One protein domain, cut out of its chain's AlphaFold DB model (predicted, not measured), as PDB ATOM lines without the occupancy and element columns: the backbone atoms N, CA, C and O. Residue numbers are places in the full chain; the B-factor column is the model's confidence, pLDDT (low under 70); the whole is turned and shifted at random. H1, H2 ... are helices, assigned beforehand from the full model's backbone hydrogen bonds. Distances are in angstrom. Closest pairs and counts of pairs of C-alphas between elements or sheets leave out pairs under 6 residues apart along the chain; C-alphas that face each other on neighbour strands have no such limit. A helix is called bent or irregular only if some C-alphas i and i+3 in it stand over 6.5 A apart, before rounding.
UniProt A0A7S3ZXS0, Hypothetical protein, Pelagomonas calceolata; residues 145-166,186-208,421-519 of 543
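AT A GLANCE: This is residues 145 to 166, 186 to 208 and 421 to 519 of the 543 residues of the protein "Hypothetical protein" of Pelagomonas calceolata (UniProt A0A7S3ZXS0). A long, sharply bent helix, H4, is the hub: its first arm, H4a, crosses H1 and meets H3 and H5, while its second arm, H4b, runs the same way as H2 and H6, which both pack on it. The printed part has 144 residues, with six named helices, H1 to H6 in chain order, and no named strand: all helix, packed part aligned, part crossed. It is compact, with a radius of gyration of the C-alphas of 15.8 A and spans of 46 by 31 by 25 A.

HOW THE PARTS SIT: Start at H1, residues 145 to 164; its closest C-alphas to H4a, residues 452 to 471, where they touch, are Tyr 150 and Phe 462, 6.7 A. H2, residues 193 to 199, touches H4b, residues 474 to 489, at a shallow tilt of 27 degrees, with C-alphas 199 and 485 closest at 5.8 A. H3, residues 421 to 433, touches H4a with residues 421 to 424 alone, C-alphas 421 and 452 being closest at 4.8 A. By its hydrogen bonds H4 was assigned as one helix, but it is bent: C-alphas 471 and 474 are 9.3 A apart. H5, residues 498 to 503, touches H4a, with C-alphas 468 and 502 closest at 4.1 A. H6, residues 509 to 517, touches H4b at a shallow tilt of 13 degrees, with C-alphas 476 and 509 closest at 6.0 A. Every O i to N i+4 pair is within hydrogen-bond range in H1, H4a and H6, against 2 of 3 in H2, 7 of 9 in H3, 10 of 12 in H4b and 1 of 2 in H5.

IN THESE COORDINATES: Find C-alpha 145 at (100.375, -31.487, 104.370); from there H1 runs 28.7 A. H4a spans 28.4 A and H4b 21.6 A. H6 ends at C-alpha 517, (130.433, -26.958, 119.627).

THE WHOLE: Residues 167 to 185 and 209 to 420 are not printed, with C-alpha gaps of 28.1 A and 17.6 A. The link from H3 to H4 is long, 18 residues. Look for pLDDT under 70 at residues 160 to 166, 186 to 194, 202 to 208 and 436 to 449.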
ATOM      1  N   ARG A 145      99.372 -31.214 103.332       84.25
ATOM      2  CA  ARG A 145     100.375 -31.487 104.370       84.25
ATOM      3  C   ARG A 145     101.523 -30.490 104.263       84.25
ATOM      4  O   ARG A 145     101.898 -29.906 105.272       84.25
ATOM      5  N   VAL A 146     102.073 -30.296 103.065       85.75
ATOM      6  CA  VAL A 146     103.162 -29.328 102.852       85.75
ATOM      7  C   VAL A 146     102.668 -27.901 103.099       85.75
ATOM      8  O   VAL A 146     103.375 -27.131 103.738       85.75
ATOM      9  N   ALA A 147     101.440 -27.572 102.684       88.38
ATOM     10  CA  ALA A 147     100.825 -26.271 102.950       88.38
ATOM     11  C   ALA A 147     100.675 -26.006 104.453       88.38
ATOM     12  O   ALA A 147     101.115 -24.967 104.938       88.38
ATOM     13  N   LYS A 148     100.142 -26.977 105.206       85.06
ATOM     14  CA  LYS A 148     100.068 -26.902 106.669       85.06
ATOM     15  C   LYS A 148     101.452 -26.657 107.292       85.06
ATOM     16  O   LYS A 148     101.614 -25.695 108.037       85.06
ATOM     17  N   LEU A 149     102.461 -27.454 106.916       83.62
ATOM     18  CA  LEU A 149     103.836 -27.293 107.410       83.62
ATOM     19  C   LEU A 149     104.427 -25.914 107.081       83.62
ATOM     20  O   LEU A 149     105.145 -25.357 107.907       83.62
ATOM     21  N   TYR A 150     104.147 -25.373 105.893       87.31
ATOM     22  CA  TYR A 150     104.632 -24.062 105.468       87.31
ATOM     23  C   TYR A 150     104.060 -22.933 106.326       87.31
ATOM     24  O   TYR A 150     104.821 -22.111 106.836       87.31
ATOM     25  N   TYR A 151     102.743 -22.912 106.542       83.00
ATOM     26  CA  TYR A 151     102.116 -21.881 107.369       83.00
ATOM     27  C   TYR A 151     102.495 -22.022 108.848       83.00
ATOM     28  O   TYR A 151     102.782 -21.019 109.496       83.00
ATOM     29  N   GLU A 152     102.619 -23.238 109.383       79.38
ATOM     30  CA  GLU A 152     103.139 -23.444 110.744       79.38
ATOM     31  C   GLU A 152     104.601 -22.970 110.878       79.38
ATOM     32  O   GLU A 152     104.953 -22.306 111.857       79.38
ATOM     33  N   PHE A 153     105.444 -23.230 109.870       81.81
ATOM     34  CA  PHE A 153     106.815 -22.712 109.799       81.81
ATOM     35  C   PHE A 153     106.835 -21.178 109.779       81.81
ATOM     36  O   PHE A 153     107.585 -20.555 110.536       81.81
ATOM     37  N   LEU A 154     105.999 -20.566 108.938       81.06
ATOM     38  CA  LEU A 154     105.912 -19.117 108.782       81.06
ATOM     39  C   LEU A 154     105.437 -18.448 110.079       81.06
ATOM     40  O   LEU A 154     106.032 -17.465 110.525       81.06
ATOM     41  N   TRP A 155     104.427 -19.027 110.730       78.44
ATOM     42  CA  TRP A 155     103.922 -18.577 112.026       78.44
ATOM     43  C   TRP A 155     104.993 -18.643 113.121       78.44
ATOM     44  O   TRP A 155     105.184 -17.678 113.867       78.44
ATOM     45  N   PHE A 156     105.738 -19.751 113.213       75.62
ATOM     46  CA  PHE A 156     106.777 -19.889 114.232       75.62
ATOM     47  C   PHE A 156     107.934 -18.920 113.977       75.62
ATOM     48  O   PHE A 156     108.418 -18.292 114.920       75.62
ATOM     49  N   ARG A 157     108.343 -18.728 112.714       77.69
ATOM     50  CA  ARG A 157     109.359 -17.730 112.339       77.69
ATOM     51  C   ARG A 157     108.941 -16.329 112.798       77.69
ATOM     52  O   ARG A 157     109.709 -15.655 113.481       77.69
ATOM     53  N   ALA A 158     107.708 -15.925 112.499       72.38
ATOM     54  CA  ALA A 158     107.183 -14.622 112.896       72.38
ATOM     55  C   ALA A 158     107.056 -14.478 114.430       72.38
ATOM     56  O   ALA A 158     107.361 -13.430 114.998       72.38
ATOM     57  N   THR A 159     106.703 -15.560 115.128       72.00
ATOM     58  CA  THR A 159     106.649 -15.609 116.597       72.00
ATOM     59  C   THR A 159     108.022 -15.430 117.247       72.00
ATOM     60  O   THR A 159     108.155 -14.663 118.204       72.00
ATOM     61  N   GLN A 160     109.058 -16.109 116.747       69.06
ATOM     62  CA  GLN A 160     110.418 -15.951 117.273       69.06
ATOM     63  C   GLN A 160     110.943 -14.527 117.066       69.06
ATOM     64  O   GLN A 160     111.580 -13.995 117.972       69.06
ATOM     65  N   ARG A 161     110.604 -13.873 115.943       66.44
ATOM     66  CA  ARG A 161     110.920 -12.451 115.718       66.44
ATOM     67  C   ARG A 161     110.425 -11.584 116.866       66.44
ATOM     68  O   ARG A 161     111.208 -10.865 117.476       66.44
ATOM     69  N   ARG A 162     109.133 -11.694 117.185       62.00
ATOM     70  CA  ARG A 162     108.492 -10.904 118.243       62.00
ATOM     71  C   ARG A 162     109.192 -11.092 119.592       62.00
ATOM     72  O   ARG A 162     109.283 -10.152 120.370       62.00
ATOM     73  N   ARG A 163     109.698 -12.300 119.868       61.72
ATOM     74  CA  ARG A 163     110.458 -12.598 121.094       61.72
ATOM     75  C   ARG A 163     111.857 -11.983 121.096       61.72
ATOM     76  O   ARG A 163     112.317 -11.575 122.153       61.72
ATOM     77  N   MET A 164     112.526 -11.931 119.942       55.75
ATOM     78  CA  MET A 164     113.858 -11.327 119.795       55.75
ATOM     79  C   MET A 164     113.809  -9.798 119.808       55.75
ATOM     80  O   MET A 164     114.708  -9.162 120.349       55.75
ATOM     81  N   TYR A 165     112.734  -9.213 119.279       54.03
ATOM     82  CA  TYR A 165     112.538  -7.768 119.194       54.03
ATOM     83  C   TYR A 165     111.305  -7.318 119.998       54.03
ATOM     84  O   TYR A 165     110.376  -6.741 119.437       54.03
ATOM     85  N   PRO A 166     111.275  -7.521 121.333       50.16
ATOM     86  CA  PRO A 166     110.112  -7.198 122.167       50.16
ATOM     87  C   PRO A 166     109.834  -5.686 122.256       50.16
ATOM     88  O   PRO A 166     108.760  -5.279 122.689       50.16
ATOM     89  N   GLY A 186     102.874 -32.680 119.278       50.44
ATOM     90  CA  GLY A 186     102.218 -33.948 118.959       50.44
ATOM     91  C   GLY A 186     100.996 -33.848 118.048       50.44
ATOM     92  O   GLY A 186     100.096 -33.053 118.257       50.44
ATOM     93  N   GLN A 187     100.987 -34.749 117.059       42.44
ATOM     94  CA  GLN A 187      99.945 -35.023 116.059       42.44
ATOM     95  C   GLN A 187      99.725 -33.929 114.996       42.44
ATOM     96  O   GLN A 187      98.917 -33.018 115.122       42.44
ATOM     97  N   GLY A 188     100.444 -34.062 113.870       48.50
ATOM     98  CA  GLY A 188     100.241 -33.189 112.706       48.50
ATOM     99  C   GLY A 188     101.416 -33.022 111.739       48.50
ATOM    100  O   GLY A 188     101.271 -32.278 110.778       48.50
ATOM    101  N   GLY A 189     102.552 -33.697 111.964       48.22
ATOM    102  CA  GLY A 189     103.761 -33.573 111.130       48.22
ATOM    103  C   GLY A 189     104.939 -32.852 111.800       48.22
ATOM    104  O   GLY A 189     105.980 -32.700 111.175       48.22
ATOM    105  N   TRP A 190     104.806 -32.466 113.075       53.62
ATOM    106  CA  TRP A 190     105.742 -31.570 113.775       53.62
ATOM    107  C   TRP A 190     106.614 -32.186 114.870       53.62
ATOM    108  O   TRP A 190     107.299 -31.448 115.573       53.62
ATOM    109  N   GLY A 191     106.668 -33.516 115.007       56.41
ATOM    110  CA  GLY A 191     107.347 -34.164 116.144       56.41
ATOM    111  C   GLY A 191     108.809 -33.738 116.372       56.41
ATOM    112  O   GLY A 191     109.288 -33.794 117.500       56.41
ATOM    113  N   PHE A 192     109.507 -33.265 115.327       62.47
ATOM    114  CA  PHE A 192     110.887 -32.767 115.434       62.47
ATOM    115  C   PHE A 192     111.181 -31.485 114.644       62.47
ATOM    116  O   PHE A 192     112.259 -30.914 114.797       62.47
ATOM    117  N   GLY A 193     110.220 -30.993 113.855       65.62
ATOM    118  CA  GLY A 193     110.330 -29.717 113.150       65.62
ATOM    119  C   GLY A 193     110.592 -28.567 114.113       65.62
ATOM    120  O   GLY A 193     111.570 -27.849 113.956       65.62
ATOM    121  N   LYS A 194     109.800 -28.487 115.192       69.94
ATOM    122  CA  LYS A 194     109.881 -27.454 116.241       69.94
ATOM    123  C   LYS A 194     111.232 -27.457 116.953       69.94
ATOM    124  O   LYS A 194     111.786 -26.405 117.231       69.94
ATOM    125  N   LYS A 195     111.791 -28.647 117.173       76.25
ATOM    126  CA  LYS A 195     113.102 -28.841 117.802       76.25
ATOM    127  C   LYS A 195     114.242 -28.364 116.918       76.25
ATOM    128  O   LYS A 195     115.136 -27.677 117.399       76.25
ATOM    129  N   LEU A 196     114.184 -28.660 115.614       77.06
ATOM    130  CA  LEU A 196     115.063 -27.983 114.657       77.06
ATOM    131  C   LEU A 196     114.840 -26.477 114.727       77.06
ATOM    132  O   LEU A 196     115.806 -25.724 114.605       77.06
ATOM    133  N   MET A 197     113.593 -26.053 114.990       75.31
ATOM    134  CA  MET A 197     113.294 -24.639 115.085       75.31
ATOM    135  C   MET A 197     113.992 -23.881 116.216       75.31
ATOM    136  O   MET A 197     114.421 -22.741 116.059       75.31
ATOM    137  N   GLU A 198     114.150 -24.533 117.355       78.06
ATOM    138  CA  GLU A 198     114.671 -23.919 118.574       78.06
ATOM    139  C   GLU A 198     116.192 -23.713 118.557       78.06
ATOM    140  O   GLU A 198     116.696 -22.812 119.229       78.06
ATOM    141  N   VAL A 199     116.921 -24.509 117.770       81.94
ATOM    142  CA  VAL A 199     118.394 -24.501 117.751       81.94
ATOM    143  C   VAL A 199     119.002 -23.881 116.499       81.94
ATOM    144  O   VAL A 199     120.199 -23.624 116.498       81.94
ATOM    145  N   ALA A 200     118.217 -23.608 115.452       77.69
ATOM    146  CA  ALA A 200     118.732 -22.961 114.243       77.69
ATOM    147  C   ALA A 200     118.613 -21.431 114.278       77.69
ATOM    148  O   ALA A 200     117.745 -20.872 114.953       77.69
ATOM    149  N   LYS A 201     119.428 -20.760 113.461       75.62
ATOM    150  CA  LYS A 201     119.149 -19.425 112.925       75.62
ATOM    151  C   LYS A 201     118.244 -19.551 111.700       75.62
ATOM    152  O   LYS A 201     118.425 -20.420 110.845       75.62
ATOM    153  N   TRP A 202     117.282 -18.646 111.613       64.19
ATOM    154  CA  TRP A 202     116.199 -18.644 110.622       64.19
ATOM    155  C   TRP A 202     116.466 -17.579 109.567       64.19
ATOM    156  O   TRP A 202     115.558 -16.830 109.198       64.19
ATOM    157  N   GLY A 203     117.745 -17.455 109.185       57.19
ATOM    158  CA  GLY A 203     118.273 -16.264 108.540       57.19
ATOM    159  C   GLY A 203     117.759 -14.992 109.206       57.19
ATOM    160  O   GLY A 203     117.449 -14.961 110.401       57.19
ATOM    161  N   ASN A 204     117.609 -13.950 108.406       49.41
ATOM    162  CA  ASN A 204     117.183 -12.659 108.886       49.41
ATOM    163  C   ASN A 204     115.666 -12.641 109.164       49.41
ATOM    164  O   ASN A 204     114.844 -12.236 108.346       49.41
ATOM    165  N   VAL A 205     115.269 -13.129 110.341       42.69
ATOM    166  CA  VAL A 205     113.897 -13.014 110.877       42.69
ATOM    167  C   VAL A 205     113.498 -11.544 111.054       42.69
ATOM    168  O   VAL A 205     112.310 -11.232 111.089       42.69
ATOM    169  N   GLY A 206     114.511 -10.673 111.164       39.22
ATOM    170  CA  GLY A 206     114.470  -9.226 111.362       39.22
ATOM    171  C   GLY A 206     114.477  -8.382 110.085       39.22
ATOM    172  O   GLY A 206     113.972  -7.256 110.137       39.22
ATOM    173  N   ARG A 207     114.943  -8.905 108.935       44.75
ATOM    174  CA  ARG A 207     114.799  -8.164 107.675       44.75
ATOM    175  C   ARG A 207     113.318  -7.865 107.527       44.75
ATOM    176  O   ARG A 207     112.453  -8.718 107.744       44.75
ATOM    177  N   TYR A 208     113.020  -6.614 107.233       40.84
ATOM    178  CA  TYR A 208     111.786  -6.307 106.552       40.84
ATOM    179  C   TYR A 208     111.714  -7.214 105.309       40.84
ATOM    180  O   TYR A 208     112.570  -8.041 104.992       40.84
ATOM    181  N   ALA A 421     101.949 -14.985  94.768       87.25
ATOM    182  CA  ALA A 421     100.952 -13.941  94.996       87.25
ATOM    183  C   ALA A 421      99.657 -14.510  95.610       87.25
ATOM    184  O   ALA A 421      99.081 -13.917  96.524       87.25
ATOM    185  N   TRP A 422      99.229 -15.702  95.179       91.50
ATOM    186  CA  TRP A 422      98.093 -16.393  95.790       91.50
ATOM    187  C   TRP A 422      98.340 -16.709  97.269       91.50
ATOM    188  O   TRP A 422      97.454 -16.458  98.086       91.50
ATOM    189  N   LEU A 423      99.526 -17.224  97.630       89.81
ATOM    190  CA  LEU A 423      99.877 -17.496  99.033       89.81
ATOM    191  C   LEU A 423      99.773 -16.221  99.871       89.81
ATOM    192  O   LEU A 423      99.142 -16.244 100.924       89.81
ATOM    193  N   ALA A 424     100.321 -15.108  99.374       85.75
ATOM    194  CA  ALA A 424     100.264 -13.804 100.036       85.75
ATOM    195  C   ALA A 424      98.815 -13.350 100.281       85.75
ATOM    196  O   ALA A 424      98.419 -13.105 101.420       85.75
ATOM    197  N   LYS A 425      97.989 -13.350  99.226       86.19
ATOM    198  CA  LYS A 425      96.582 -12.922  99.278       86.19
ATOM    199  C   LYS A 425      95.708 -13.789 100.193       86.19
ATOM    200  O   LYS A 425      94.729 -13.296 100.745       86.19
ATOM    201  N   ASN A 426      96.032 -15.075 100.343       88.81
ATOM    202  CA  ASN A 426      95.217 -16.036 101.093       88.81
ATOM    203  C   ASN A 426      95.797 -16.398 102.467       88.81
ATOM    204  O   ASN A 426      95.226 -17.246 103.155       88.81
ATOM    205  N   ALA A 427      96.892 -15.759 102.889       83.62
ATOM    206  CA  ALA A 427      97.610 -16.111 104.110       83.62
ATOM    207  C   ALA A 427      96.695 -16.166 105.342       83.62
ATOM    208  O   ALA A 427      96.725 -17.139 106.088       83.62
ATOM    209  N   ASP A 428      95.825 -15.170 105.522       80.06
ATOM    210  CA  ASP A 428      94.928 -15.096 106.682       80.06
ATOM    211  C   ASP A 428      93.935 -16.240 106.733       80.06
ATOM    212  O   ASP A 428      93.693 -16.811 107.793       80.06
ATOM    213  N   ALA A 429      93.356 -16.572 105.579       85.31
ATOM    214  CA  ALA A 429      92.413 -17.668 105.471       85.31
ATOM    215  C   ALA A 429      93.111 -18.998 105.781       85.31
ATOM    216  O   ALA A 429      92.533 -19.857 106.444       85.31
ATOM    217  N   GLU A 430      94.359 -19.167 105.341       85.50
ATOM    218  CA  GLU A 430      95.156 -20.357 105.639       85.50
ATOM    219  C   GLU A 430      95.571 -20.432 107.116       85.50
ATOM    220  O   GLU A 430      95.456 -21.495 107.724       85.50
ATOM    221  N   PHE A 431      95.952 -19.315 107.741       78.75
ATOM    222  CA  PHE A 431      96.216 -19.267 109.181       78.75
ATOM    223  C   PHE A 431      94.959 -19.548 110.012       78.75
ATOM    224  O   PHE A 431      95.004 -20.363 110.936       78.75
ATOM    225  N   ALA A 432      93.820 -18.957 109.644       78.69
ATOM    226  CA  ALA A 432      92.544 -19.174 110.319       78.69
ATOM    227  C   ALA A 432      92.105 -20.647 110.268       78.69
ATOM    228  O   ALA A 432      91.664 -21.187 111.282       78.69
ATOM    229  N   LYS A 433      92.303 -21.339 109.133       79.75
ATOM    230  CA  LYS A 433      92.050 -22.792 109.004       79.75
ATOM    231  C   LYS A 433      92.870 -23.636 109.981       79.75
ATOM    232  O   LYS A 433      92.460 -24.744 110.316       79.75
ATOM    233  N   LEU A 434      94.027 -23.136 110.407       74.94
ATOM    234  CA  LEU A 434      94.927 -23.804 111.345       74.94
ATOM    235  C   LEU A 434      94.700 -23.369 112.802       74.94
ATOM    236  O   LEU A 434      95.403 -23.853 113.685       74.94
ATOM    237  N   GLY A 435      93.747 -22.465 113.065       71.31
ATOM    238  CA  GLY A 435      93.566 -21.863 114.389       71.31
ATOM    239  C   GLY A 435      94.750 -20.989 114.815       71.31
ATOM    240  O   GLY A 435      94.952 -20.763 116.005       71.31
ATOM    241  N   LEU A 436      95.556 -20.520 113.857       69.50
ATOM    242  CA  LEU A 436      96.738 -19.708 114.113       69.50
ATOM    243  C   LEU A 436      96.396 -18.228 113.938       69.50
ATOM    244  O   LEU A 436      95.862 -17.817 112.910       69.50
ATOM    245  N   ALA A 437      96.766 -17.407 114.915       66.94
ATOM    246  CA  ALA A 437      96.798 -15.960 114.754       66.94
ATOM    247  C   ALA A 437      98.208 -15.551 114.316       66.94
ATOM    248  O   ALA A 437      99.172 -15.736 115.065       66.94
ATOM    249  N   PHE A 438      98.354 -15.021 113.100       64.81
ATOM    250  CA  PHE A 438      99.650 -14.527 112.644       64.81
ATOM    251  C   PHE A 438     100.030 -13.248 113.409       64.81
ATOM    252  O   PHE A 438      99.194 -12.348 113.530       64.81
ATOM    253  N   PRO A 439     101.267 -13.124 113.926       58.00
ATOM    254  CA  PRO A 439     101.716 -11.892 114.561       58.00
ATOM    255  C   PRO A 439     102.015 -10.856 113.470       58.00
ATOM    256  O   PRO A 439     103.141 -10.740 112.991       58.00
ATOM    257  N   TYR A 440     100.979 -10.139 113.029       58.03
ATOM    258  CA  TYR A 440     101.110  -9.110 112.002       58.03
ATOM    259  C   TYR A 440     102.073  -8.008 112.447       58.03
ATOM    260  O   TYR A 440     101.998  -7.516 113.574       58.03
ATOM    261  N   GLN A 441     102.934  -7.577 111.529       52.75
ATOM    262  CA  GLN A 441     103.654  -6.318 111.678       52.75
ATOM    263  C   GLN A 441     102.678  -5.160 111.439       52.75
ATOM    264  O   GLN A 441     101.810  -5.232 110.564       52.75
ATOM    265  N   VAL A 442     102.804  -4.097 112.229       47.94
ATOM    266  CA  VAL A 442     101.943  -2.913 112.156       47.94
ATOM    267  C   VAL A 442     102.825  -1.701 111.875       47.94
ATOM    268  O   VAL A 442     103.745  -1.426 112.642       47.94
ATOM    269  N   LYS A 443     102.545  -0.979 110.787       44.44
ATOM    270  CA  LYS A 443     103.109   0.350 110.509       44.44
ATOM    271  C   LYS A 443     101.958   1.350 110.614       44.44
ATOM    272  O   LYS A 443     100.880   1.091 110.087       44.44
ATOM    273  N   ASP A 444     102.150   2.436 111.358       52.03
ATOM    274  CA  ASP A 444     101.148   3.502 111.523       52.03
ATOM    275  C   ASP A 444      99.789   3.024 112.088       52.03
ATOM    276  O   ASP A 444      98.723   3.498 111.700       52.03
ATOM    277  N   GLY A 445      99.801   2.033 112.990       46.91
ATOM    278  CA  GLY A 445      98.582   1.486 113.600       46.91
ATOM    279  C   GLY A 445      97.754   0.569 112.697       46.91
ATOM    280  O   GLY A 445      96.726   0.054 113.135       46.91
ATOM    281  N   ARG A 446      98.195   0.312 111.457       50.53
ATOM    282  CA  ARG A 446      97.512  -0.588 110.521       50.53
ATOM    283  C   ARG A 446      98.263  -1.893 110.333       50.53
ATOM    284  O   ARG A 446      99.478  -1.931 110.147       50.53
ATOM    285  N   ARG A 447      97.490  -2.976 110.361       62.62
ATOM    286  CA  ARG A 447      97.932  -4.313 109.988       62.62
ATOM    287  C   ARG A 447      98.562  -4.277 108.595       62.62
ATOM    288  O   ARG A 447      97.906  -3.850 107.648       62.62
ATOM    289  N   ARG A 448      99.792  -4.775 108.470       65.25
ATOM    290  CA  ARG A 448     100.429  -4.980 107.171       65.25
ATOM    291  C   ARG A 448     100.124  -6.395 106.654       65.25
ATOM    292  O   ARG A 448     100.368  -7.357 107.389       65.25
ATOM    293  N   PRO A 449      99.584  -6.546 105.434       69.31
ATOM    294  CA  PRO A 449      99.467  -7.853 104.798       69.31
ATOM    295  C   PRO A 449     100.854  -8.401 104.433       69.31
ATOM    296  O   PRO A 449     101.796  -7.639 104.219       69.31
ATOM    297  N   LEU A 450     100.974  -9.729 104.369       75.69
ATOM    298  CA  LEU A 450     102.157 -10.371 103.794       75.69
ATOM    299  C   LEU A 450     102.155 -10.138 102.282       75.69
ATOM    300  O   LEU A 450     101.136 -10.355 101.631       75.69
ATOM    301  N   THR A 451     103.288  -9.714 101.739       77.00
ATOM    302  CA  THR A 451     103.477  -9.460 100.304       77.00
ATOM    303  C   THR A 451     103.963 -10.718  99.574       77.00
ATOM    304  O   THR A 451     104.387 -11.697 100.200       77.00
ATOM    305  N   ALA A 452     103.956 -10.712  98.236       80.69
ATOM    306  CA  ALA A 452     104.531 -11.813  97.458       80.69
ATOM    307  C   ALA A 452     106.033 -12.013  97.747       80.69
ATOM    308  O   ALA A 452     106.511 -13.148  97.783       80.69
ATOM    309  N   VAL A 453     106.772 -10.935  98.015       76.50
ATOM    310  CA  VAL A 453     108.200 -10.996  98.364       76.50
ATOM    311  C   VAL A 453     108.409 -11.643  99.744       76.50
ATOM    312  O   VAL A 453     109.287 -12.495  99.884       76.50
ATOM    313  N   ASP A 454     107.554 -11.353 100.737       77.38
ATOM    314  CA  ASP A 454     107.611 -12.021 102.053       77.38
ATOM    315  C   ASP A 454     107.445 -13.534 101.904       77.38
ATOM    316  O   ASP A 454     108.130 -14.336 102.557       77.38
ATOM    317  N   MET A 455     106.507 -13.920 101.036       84.44
ATOM    318  CA  MET A 455     106.217 -15.313 100.742       84.44
ATOM    319  C   MET A 455     107.384 -15.981 100.019       84.44
ATOM    320  O   MET A 455     107.767 -17.080 100.420       84.44
ATOM    321  N   GLU A 456     108.000 -15.329  99.028       84.38
ATOM    322  CA  GLU A 456     109.180 -15.837  98.312       84.38
ATOM    323  C   GLU A 456     110.340 -16.138  99.256       84.38
ATOM    324  O   GLU A 456     110.803 -17.283  99.320       84.38
ATOM    325  N   HIS A 457     110.759 -15.158 100.059       78.25
ATOM    326  CA  HIS A 457     111.844 -15.349 101.021       78.25
ATOM    327  C   HIS A 457     111.506 -16.455 102.015       78.25
ATOM    328  O   HIS A 457     112.335 -17.320 102.311       78.25
ATOM    329  N   SER A 458     110.268 -16.473 102.511       82.56
ATOM    330  CA  SER A 458     109.814 -17.507 103.438       82.56
ATOM    331  C   SER A 458     109.831 -18.897 102.804       82.56
ATOM    332  O   SER A 458     110.249 -19.850 103.460       82.56
ATOM    333  N   LEU A 459     109.457 -19.033 101.529       88.06
ATOM    334  CA  LEU A 459     109.550 -20.288 100.779       88.06
ATOM    335  C   LEU A 459     111.009 -20.715 100.561       88.06
ATOM    336  O   LEU A 459     111.311 -21.908 100.613       88.06
ATOM    337  N   CYS A 460     111.932 -19.769 100.367       84.31
ATOM    338  CA  CYS A 460     113.362 -20.062 100.271       84.31
ATOM    339  C   CYS A 460     113.897 -20.714 101.557       84.31
ATOM    340  O   CYS A 460     114.522 -21.779 101.504       84.31
ATOM    341  N   TYR A 461     113.595 -20.142 102.728       83.06
ATOM    342  CA  TYR A 461     113.980 -20.740 104.012       83.06
ATOM    343  C   TYR A 461     113.209 -22.024 104.315       83.06
ATOM    344  O   TYR A 461     113.795 -22.986 104.818       83.06
ATOM    345  N   PHE A 462     111.925 -22.080 103.957       87.38
ATOM    346  CA  PHE A 462     111.117 -23.284 104.114       87.38
ATOM    347  C   PHE A 462     111.677 -24.453 103.299       87.38
ATOM    348  O   PHE A 462     111.710 -25.573 103.792       87.38
ATOM    349  N   SER A 463     112.215 -24.202 102.102       88.69
ATOM    350  CA  SER A 463     112.906 -25.216 101.299       88.69
ATOM    351  C   SER A 463     114.099 -25.835 102.038       88.69
ATOM    352  O   SER A 463     114.260 -27.059 102.067       88.69
ATOM    353  N   ARG A 464     114.909 -25.007 102.715       86.12
ATOM    354  CA  ARG A 464     116.041 -25.474 103.540       86.12
ATOM    355  C   ARG A 464     115.555 -26.268 104.749       86.12
ATOM    356  O   ARG A 464     116.092 -27.339 105.030       86.12
ATOM    357  N   TYR A 465     114.515 -25.769 105.417       85.94
ATOM    358  CA  TYR A 465     113.865 -26.453 106.531       85.94
ATOM    359  C   TYR A 465     113.322 -27.823 106.119       85.94
ATOM    360  O   TYR A 465     113.618 -28.812 106.781       85.94
ATOM    361  N   LEU A 466     112.595 -27.906 105.005       85.88
ATOM    362  CA  LEU A 466     112.022 -29.153 104.512       85.88
ATOM    363  C   LEU A 466     113.124 -30.148 104.118       85.88
ATOM    364  O   LEU A 466     113.039 -31.329 104.444       85.88
ATOM    365  N   SER A 467     114.217 -29.666 103.514       86.12
ATOM    366  CA  SER A 467     115.389 -30.500 103.226       86.12
ATOM    367  C   SER A 467     116.034 -31.063 104.497       86.12
ATOM    368  O   SER A 467     116.343 -32.255 104.550       86.12
ATOM    369  N   ALA A 468     116.213 -30.232 105.531       84.94
ATOM    370  CA  ALA A 468     116.737 -30.666 106.825       84.94
ATOM    371  C   ALA A 468     115.793 -31.676 107.493       84.94
ATOM    372  O   ALA A 468     116.233 -32.742 107.915       84.94
ATOM    373  N   HIS A 469     114.495 -31.367 107.525       81.00
ATOM    374  CA  HIS A 469     113.437 -32.229 108.046       81.00
ATOM    375  C   HIS A 469     113.496 -33.632 107.419       81.00
ATOM    376  O   HIS A 469     113.539 -34.634 108.137       81.00
ATOM    377  N   ASP A 470     113.578 -33.713 106.090       83.00
ATOM    378  CA  ASP A 470     113.548 -34.987 105.368       83.00
ATOM    379  C   ASP A 470     114.851 -35.794 105.516       83.00
ATOM    380  O   ASP A 470     114.811 -37.022 105.662       83.00
ATOM    381  N   LYS A 471     116.016 -35.131 105.516       85.88
ATOM    382  CA  LYS A 471     117.331 -35.794 105.633       85.88
ATOM    383  C   LYS A 471     117.668 -36.228 107.057       85.88
ATOM    384  O   LYS A 471     118.254 -37.295 107.254       85.88
ATOM    385  N   LEU A 472     117.335 -35.406 108.051       84.31
ATOM    386  CA  LEU A 472     117.585 -35.712 109.461       84.31
ATOM    387  C   LEU A 472     116.596 -36.746 109.987       84.31
ATOM    388  O   LEU A 472     116.961 -37.568 110.833       84.31
ATOM    389  N   ARG A 473     115.356 -36.726 109.479       81.81
ATOM    390  CA  ARG A 473     114.235 -37.493 110.028       81.81
ATOM    391  C   ARG A 473     114.070 -37.210 111.533       81.81
ATOM    392  O   ARG A 473     114.689 -36.313 112.102       81.81
ATOM    393  N   ALA A 474     113.241 -38.006 112.202       80.94
ATOM    394  CA  ALA A 474     113.003 -37.888 113.637       80.94
ATOM    395  C   ALA A 474     114.287 -38.020 114.482       80.94
ATOM    396  O   ALA A 474     114.595 -37.156 115.298       80.94
ATOM    397  N   ALA A 475     115.062 -39.086 114.261       80.00
ATOM    398  CA  ALA A 475     116.225 -39.410 115.090       80.00
ATOM    399  C   ALA A 475     117.380 -38.403 114.941       80.00
ATOM    400  O   ALA A 475     117.996 -38.013 115.936       80.00
ATOM    401  N   GLY A 476     117.660 -37.953 113.714       86.12
ATOM    402  CA  GLY A 476     118.682 -36.940 113.466       86.12
ATOM    403  C   GLY A 476     118.296 -35.603 114.085       86.12
ATOM    404  O   GLY A 476     119.100 -35.007 114.792       86.12
ATOM    405  N   ALA A 477     117.046 -35.167 113.910       84.50
ATOM    406  CA  ALA A 477     116.576 -33.905 114.473       84.50
ATOM    407  C   ALA A 477     116.561 -33.915 116.013       84.50
ATOM    408  O   ALA A 477     116.982 -32.942 116.638       84.50
ATOM    409  N   ALA A 478     116.167 -35.035 116.630       84.25
ATOM    410  CA  ALA A 478     116.284 -35.236 118.075       84.25
ATOM    411  C   ALA A 478     117.739 -35.129 118.557       84.25
ATOM    412  O   ALA A 478     118.013 -34.524 119.592       84.25
ATOM    413  N   THR A 479     118.671 -35.704 117.792       89.06
ATOM    414  CA  THR A 479     120.104 -35.670 118.095       89.06
ATOM    415  C   THR A 479     120.643 -34.246 118.043       89.06
ATOM    416  O   THR A 479     121.253 -33.812 119.017       89.06
ATOM    417  N   VAL A 480     120.363 -33.509 116.963       89.81
ATOM    418  CA  VAL A 480     120.754 -32.097 116.816       89.81
ATOM    419  C   VAL A 480     120.230 -31.278 117.993       89.81
ATOM    420  O   VAL A 480     121.003 -30.596 118.659       89.81
ATOM    421  N   TYR A 481     118.936 -31.393 118.302       89.31
ATOM    422  CA  TYR A 481     118.330 -30.657 119.408       89.31
ATOM    423  C   TYR A 481     118.978 -30.983 120.752       89.31
ATOM    424  O   TYR A 481     119.389 -30.079 121.472       89.31
ATOM    425  N   ARG A 482     119.130 -32.270 121.084       90.38
ATOM    426  CA  ARG A 482     119.757 -32.701 122.342       90.38
ATOM    427  C   ARG A 482     121.181 -32.164 122.488       90.38
ATOM    428  O   ARG A 482     121.584 -31.826 123.591       90.38
ATOM    429  N   MET A 483     121.941 -32.119 121.396       91.88
ATOM    430  CA  MET A 483     123.343 -31.703 121.434       91.88
ATOM    431  C   MET A 483     123.512 -30.189 121.456       91.88
ATOM    432  O   MET A 483     124.415 -29.712 122.129       91.88
ATOM    433  N   LEU A 484     122.666 -29.442 120.743       89.81
ATOM    434  CA  LEU A 484     122.841 -27.999 120.581       89.81
ATOM    435  C   LEU A 484     121.974 -27.157 121.518       89.81
ATOM    436  O   LEU A 484     122.387 -26.053 121.845       89.81
ATOM    437  N   SER A 485     120.814 -27.636 121.977       86.88
ATOM    438  CA  SER A 485     119.888 -26.828 122.795       86.88
ATOM    439  C   SER A 485     120.543 -26.267 124.059       86.88
ATOM    440  O   SER A 485     120.471 -25.063 124.289       86.88
ATOM    441  N   GLY A 486     121.231 -27.104 124.839       85.06
ATOM    442  CA  GLY A 486     121.985 -26.671 126.018       85.06
ATOM    443  C   GLY A 486     123.060 -25.636 125.669       85.06
ATOM    444  O   GLY A 486     122.952 -24.502 126.124       85.06
ATOM    445  N   PRO A 487     124.040 -25.976 124.811       83.06
ATOM    446  CA  PRO A 487     125.106 -25.054 124.411       83.06
ATOM    447  C   PRO A 487     124.629 -23.719 123.823       83.06
ATOM    448  O   PRO A 487     125.176 -22.661 124.123       83.06
ATOM    449  N   VAL A 488     123.577 -23.746 123.004       81.06
ATOM    450  CA  VAL A 488     122.977 -22.541 122.425       81.06
ATOM    451  C   VAL A 488     122.311 -21.685 123.500       81.06
ATOM    452  O   VAL A 488     122.456 -20.464 123.498       81.06
ATOM    453  N   THR A 489     121.543 -22.295 124.407       79.69
ATOM    454  CA  THR A 489     120.810 -21.552 125.448       79.69
ATOM    455  C   THR A 489     121.740 -20.982 126.514       79.69
ATOM    456  O   THR A 489     121.499 -19.873 126.987       79.69
ATOM    457  N   SER A 490     122.836 -21.675 126.831       80.50
ATOM    458  CA  SER A 490     123.904 -21.173 127.702       80.50
ATOM    459  C   SER A 490     124.868 -20.209 127.002       80.50
ATOM    460  O   SER A 490     125.788 -19.709 127.647       80.50
ATOM    461  N   LYS A 491     124.669 -19.940 125.702       78.62
ATOM    462  CA  LYS A 491     125.550 -19.126 124.847       78.62
ATOM    463  C   LYS A 491     126.995 -19.640 124.770       78.62
ATOM    464  O   LYS A 491     127.900 -18.873 124.456       78.62
ATOM    465  N   SER A 492     127.229 -20.928 125.026       78.62
ATOM    466  CA  SER A 492     128.558 -21.533 124.879       78.62
ATOM    467  C   SER A 492     128.935 -21.791 123.417       78.62
ATOM    468  O   SER A 492     130.095 -22.063 123.129       78.62
ATOM    469  N   CYS A 493     127.972 -21.736 122.492       81.50
ATOM    470  CA  CYS A 493     128.219 -21.705 121.053       81.50
ATOM    471  C   CYS A 493     127.138 -20.884 120.321       81.50
ATOM    472  O   CYS A 493     126.022 -20.730 120.835       81.50
ATOM    473  N   PRO A 494     127.431 -20.359 119.115       79.69
ATOM    474  CA  PRO A 494     126.425 -19.691 118.300       79.69
ATOM    475  C   PRO A 494     125.395 -20.693 117.765       79.69
ATOM    476  O   PRO A 494     125.693 -21.866 117.530       79.69
ATOM    477  N   ARG A 495     124.175 -20.219 117.500       81.88
ATOM    478  CA  ARG A 495     123.174 -21.005 116.759       81.88
ATOM    479  C   ARG A 495     123.650 -21.248 115.319       81.88
ATOM    480  O   ARG A 495     124.016 -20.267 114.673       81.88
ATOM    481  N   PRO A 496     123.602 -22.481 114.783       83.75
ATOM    482  CA  PRO A 496     123.886 -22.725 113.370       83.75
ATOM    483  C   PRO A 496     122.754 -22.267 112.453       83.75
ATOM    484  O   PRO A 496     121.578 -22.343 112.816       83.75
ATOM    485  N   SER A 497     123.076 -21.879 111.222       80.81
ATOM    486  CA  SER A 497     122.080 -21.593 110.188       80.81
ATOM    487  C   SER A 497     121.199 -22.791 109.802       80.81
ATOM    488  O   SER A 497     121.609 -23.956 109.795       80.81
ATOM    489  N   ILE A 498     119.964 -22.511 109.367       81.50
ATOM    490  CA  ILE A 498     119.103 -23.527 108.736       81.50
ATOM    491  C   ILE A 498     119.719 -24.074 107.435       81.50
ATOM    492  O   ILE A 498     119.453 -25.214 107.049       81.50
ATOM    493  N   LYS A 499     120.588 -23.294 106.772       81.44
ATOM    494  CA  LYS A 499     121.402 -23.752 105.638       81.44
ATOM    495  C   LYS A 499     122.362 -24.849 106.080       81.44
ATOM    496  O   LYS A 499     122.344 -25.920 105.476       81.44
ATOM    497  N   TRP A 500     123.122 -24.634 107.151       86.06
ATOM    498  CA  TRP A 500     123.994 -25.655 107.726       86.06
ATOM    499  C   TRP A 500     123.217 -26.921 108.104       86.06
ATOM    500  O   TRP A 500     123.583 -28.019 107.673       86.06
ATOM    501  N   LEU A 501     122.077 -26.775 108.788       86.12
ATOM    502  CA  LEU A 501     121.214 -27.909 109.140       86.12
ATOM    503  C   LEU A 501     120.744 -28.696 107.912       86.12
ATOM    504  O   LEU A 501     120.693 -29.924 107.954       86.12
ATOM    505  N   SER A 502     120.455 -28.020 106.796       84.25
ATOM    506  CA  SER A 502     120.024 -28.671 105.548       84.25
ATOM    507  C   SER A 502     121.096 -29.552 104.887       84.25
ATOM    508  O   SER A 502     120.780 -30.375 104.018       84.25
ATOM    509  N   THR A 503     122.360 -29.417 105.300       86.56
ATOM    510  CA  THR A 503     123.462 -30.288 104.861       86.56
ATOM    511  C   THR A 503     123.620 -31.540 105.720       86.56
ATOM    512  O   THR A 503     124.288 -32.488 105.305       86.56
ATOM    513  N   LEU A 504     122.997 -31.574 106.901       88.38
ATOM    514  CA  LEU A 504     123.101 -32.706 107.807       88.38
ATOM    515  C   LEU A 504     122.245 -33.886 107.347       88.38
ATOM    516  O   LEU A 504     121.242 -33.755 106.644       88.38
ATOM    517  N   THR A 505     122.636 -35.063 107.817       89.06
ATOM    518  CA  THR A 505     121.865 -36.299 107.703       89.06
ATOM    519  C   THR A 505     121.735 -36.931 109.081       89.06
ATOM    520  O   THR A 505     122.493 -36.591 109.991       89.06
ATOM    521  N   ALA A 506     120.819 -37.887 109.237       87.88
ATOM    522  CA  ALA A 506     120.685 -38.634 110.489       87.88
ATOM    523  C   ALA A 506     122.020 -39.233 110.986       87.88
ATOM    524  O   ALA A 506     122.266 -39.252 112.188       87.88
ATOM    525  N   ASN A 507     122.894 -39.658 110.066       90.50
ATOM    526  CA  ASN A 507     124.161 -40.314 110.393       90.50
ATOM    527  C   ASN A 507     125.283 -39.324 110.730       90.50
ATOM    528  O   ASN A 507     126.156 -39.643 111.523       90.50
ATOM    529  N   THR A 508     125.269 -38.130 110.131       90.94
ATOM    530  CA  THR A 508     126.333 -37.128 110.315       90.94
ATOM    531  C   THR A 508     126.018 -36.109 111.408       90.94
ATOM    532  O   THR A 508     126.910 -35.384 111.840       90.94
ATOM    533  N   ALA A 509     124.764 -36.049 111.870       90.62
ATOM    534  CA  ALA A 509     124.287 -35.037 112.807       90.62
ATOM    535  C   ALA A 509     125.136 -34.945 114.084       90.62
ATOM    536  O   ALA A 509     125.503 -33.845 114.485       90.62
ATOM    537  N   ALA A 510     125.473 -36.079 114.705       92.62
ATOM    538  CA  ALA A 510     126.202 -36.082 115.971       92.62
ATOM    539  C   ALA A 510     127.634 -35.540 115.834       92.62
ATOM    540  O   ALA A 510     128.046 -34.686 116.618       92.62
ATOM    541  N   ASP A 511     128.378 -36.006 114.830       92.06
ATOM    542  CA  ASP A 511     129.762 -35.577 114.595       92.06
ATOM    543  C   ASP A 511     129.834 -34.101 114.214       92.06
ATOM    544  O   ASP A 511     130.633 -33.351 114.770       92.06
ATOM    545  N   ARG A 512     128.931 -33.661 113.335       92.00
ATOM    546  CA  ARG A 512     128.830 -32.261 112.911       92.00
ATOM    547  C   ARG A 512     128.473 -31.340 114.079       92.00
ATOM    548  O   ARG A 512     129.094 -30.298 114.239       92.00
ATOM    549  N   CYS A 513     127.544 -31.744 114.953       92.12
ATOM    550  CA  CYS A 513     127.228 -30.973 116.162       92.12
ATOM    551  C   CYS A 513     128.420 -30.890 117.127       92.12
ATOM    552  O   CYS A 513     128.644 -29.834 117.707       92.12
ATOM    553  N   ARG A 514     129.205 -31.967 117.295       91.75
ATOM    554  CA  ARG A 514     130.441 -31.923 118.103       91.75
ATOM    555  C   ARG A 514     131.457 -30.944 117.528       91.75
ATOM    556  O   ARG A 514     131.998 -30.142 118.281       91.75
ATOM    557  N   SER A 515     131.680 -31.002 116.216       89.00
ATOM    558  CA  SER A 515     132.584 -30.085 115.517       89.00
ATOM    559  C   SER A 515     132.153 -28.629 115.709       89.00
ATOM    560  O   SER A 515     132.965 -27.791 116.093       89.00
ATOM    561  N   TRP A 516     130.854 -28.354 115.555       88.50
ATOM    562  CA  TRP A 516     130.270 -27.030 115.776       88.50
ATOM    563  C   TRP A 516     130.498 -26.506 117.198       88.50
ATOM    564  O   TRP A 516     130.965 -25.386 117.381       88.50
ATOM    565  N   ILE A 517     130.212 -27.324 118.218       88.44
ATOM    566  CA  ILE A 517     130.433 -26.958 119.627       88.44
ATOM    567  C   ILE A 517     131.922 -26.692 119.896       88.44
ATOM    568  O   ILE A 517     132.250 -25.786 120.654       88.44
ATOM    569  N   GLY A 518     132.816 -27.455 119.263       84.94
ATOM    570  CA  GLY A 518     134.265 -27.267 119.352       84.94
ATOM    571  C   GLY A 518     134.820 -26.097 118.531       84.94
ATOM    572  O   GLY A 518     136.035 -25.926 118.505       84.94
ATOM    573  N   GLY A 519     133.974 -25.320 117.842       76.81
ATOM    574  CA  GLY A 519     134.393 -24.190 117.004       76.81
ATOM    575  C   GLY A 519     135.036 -24.583 115.667       76.81
ATOM    576  O   GLY A 519     135.666 -23.750 115.029       76.81
TER     577      GLY A 519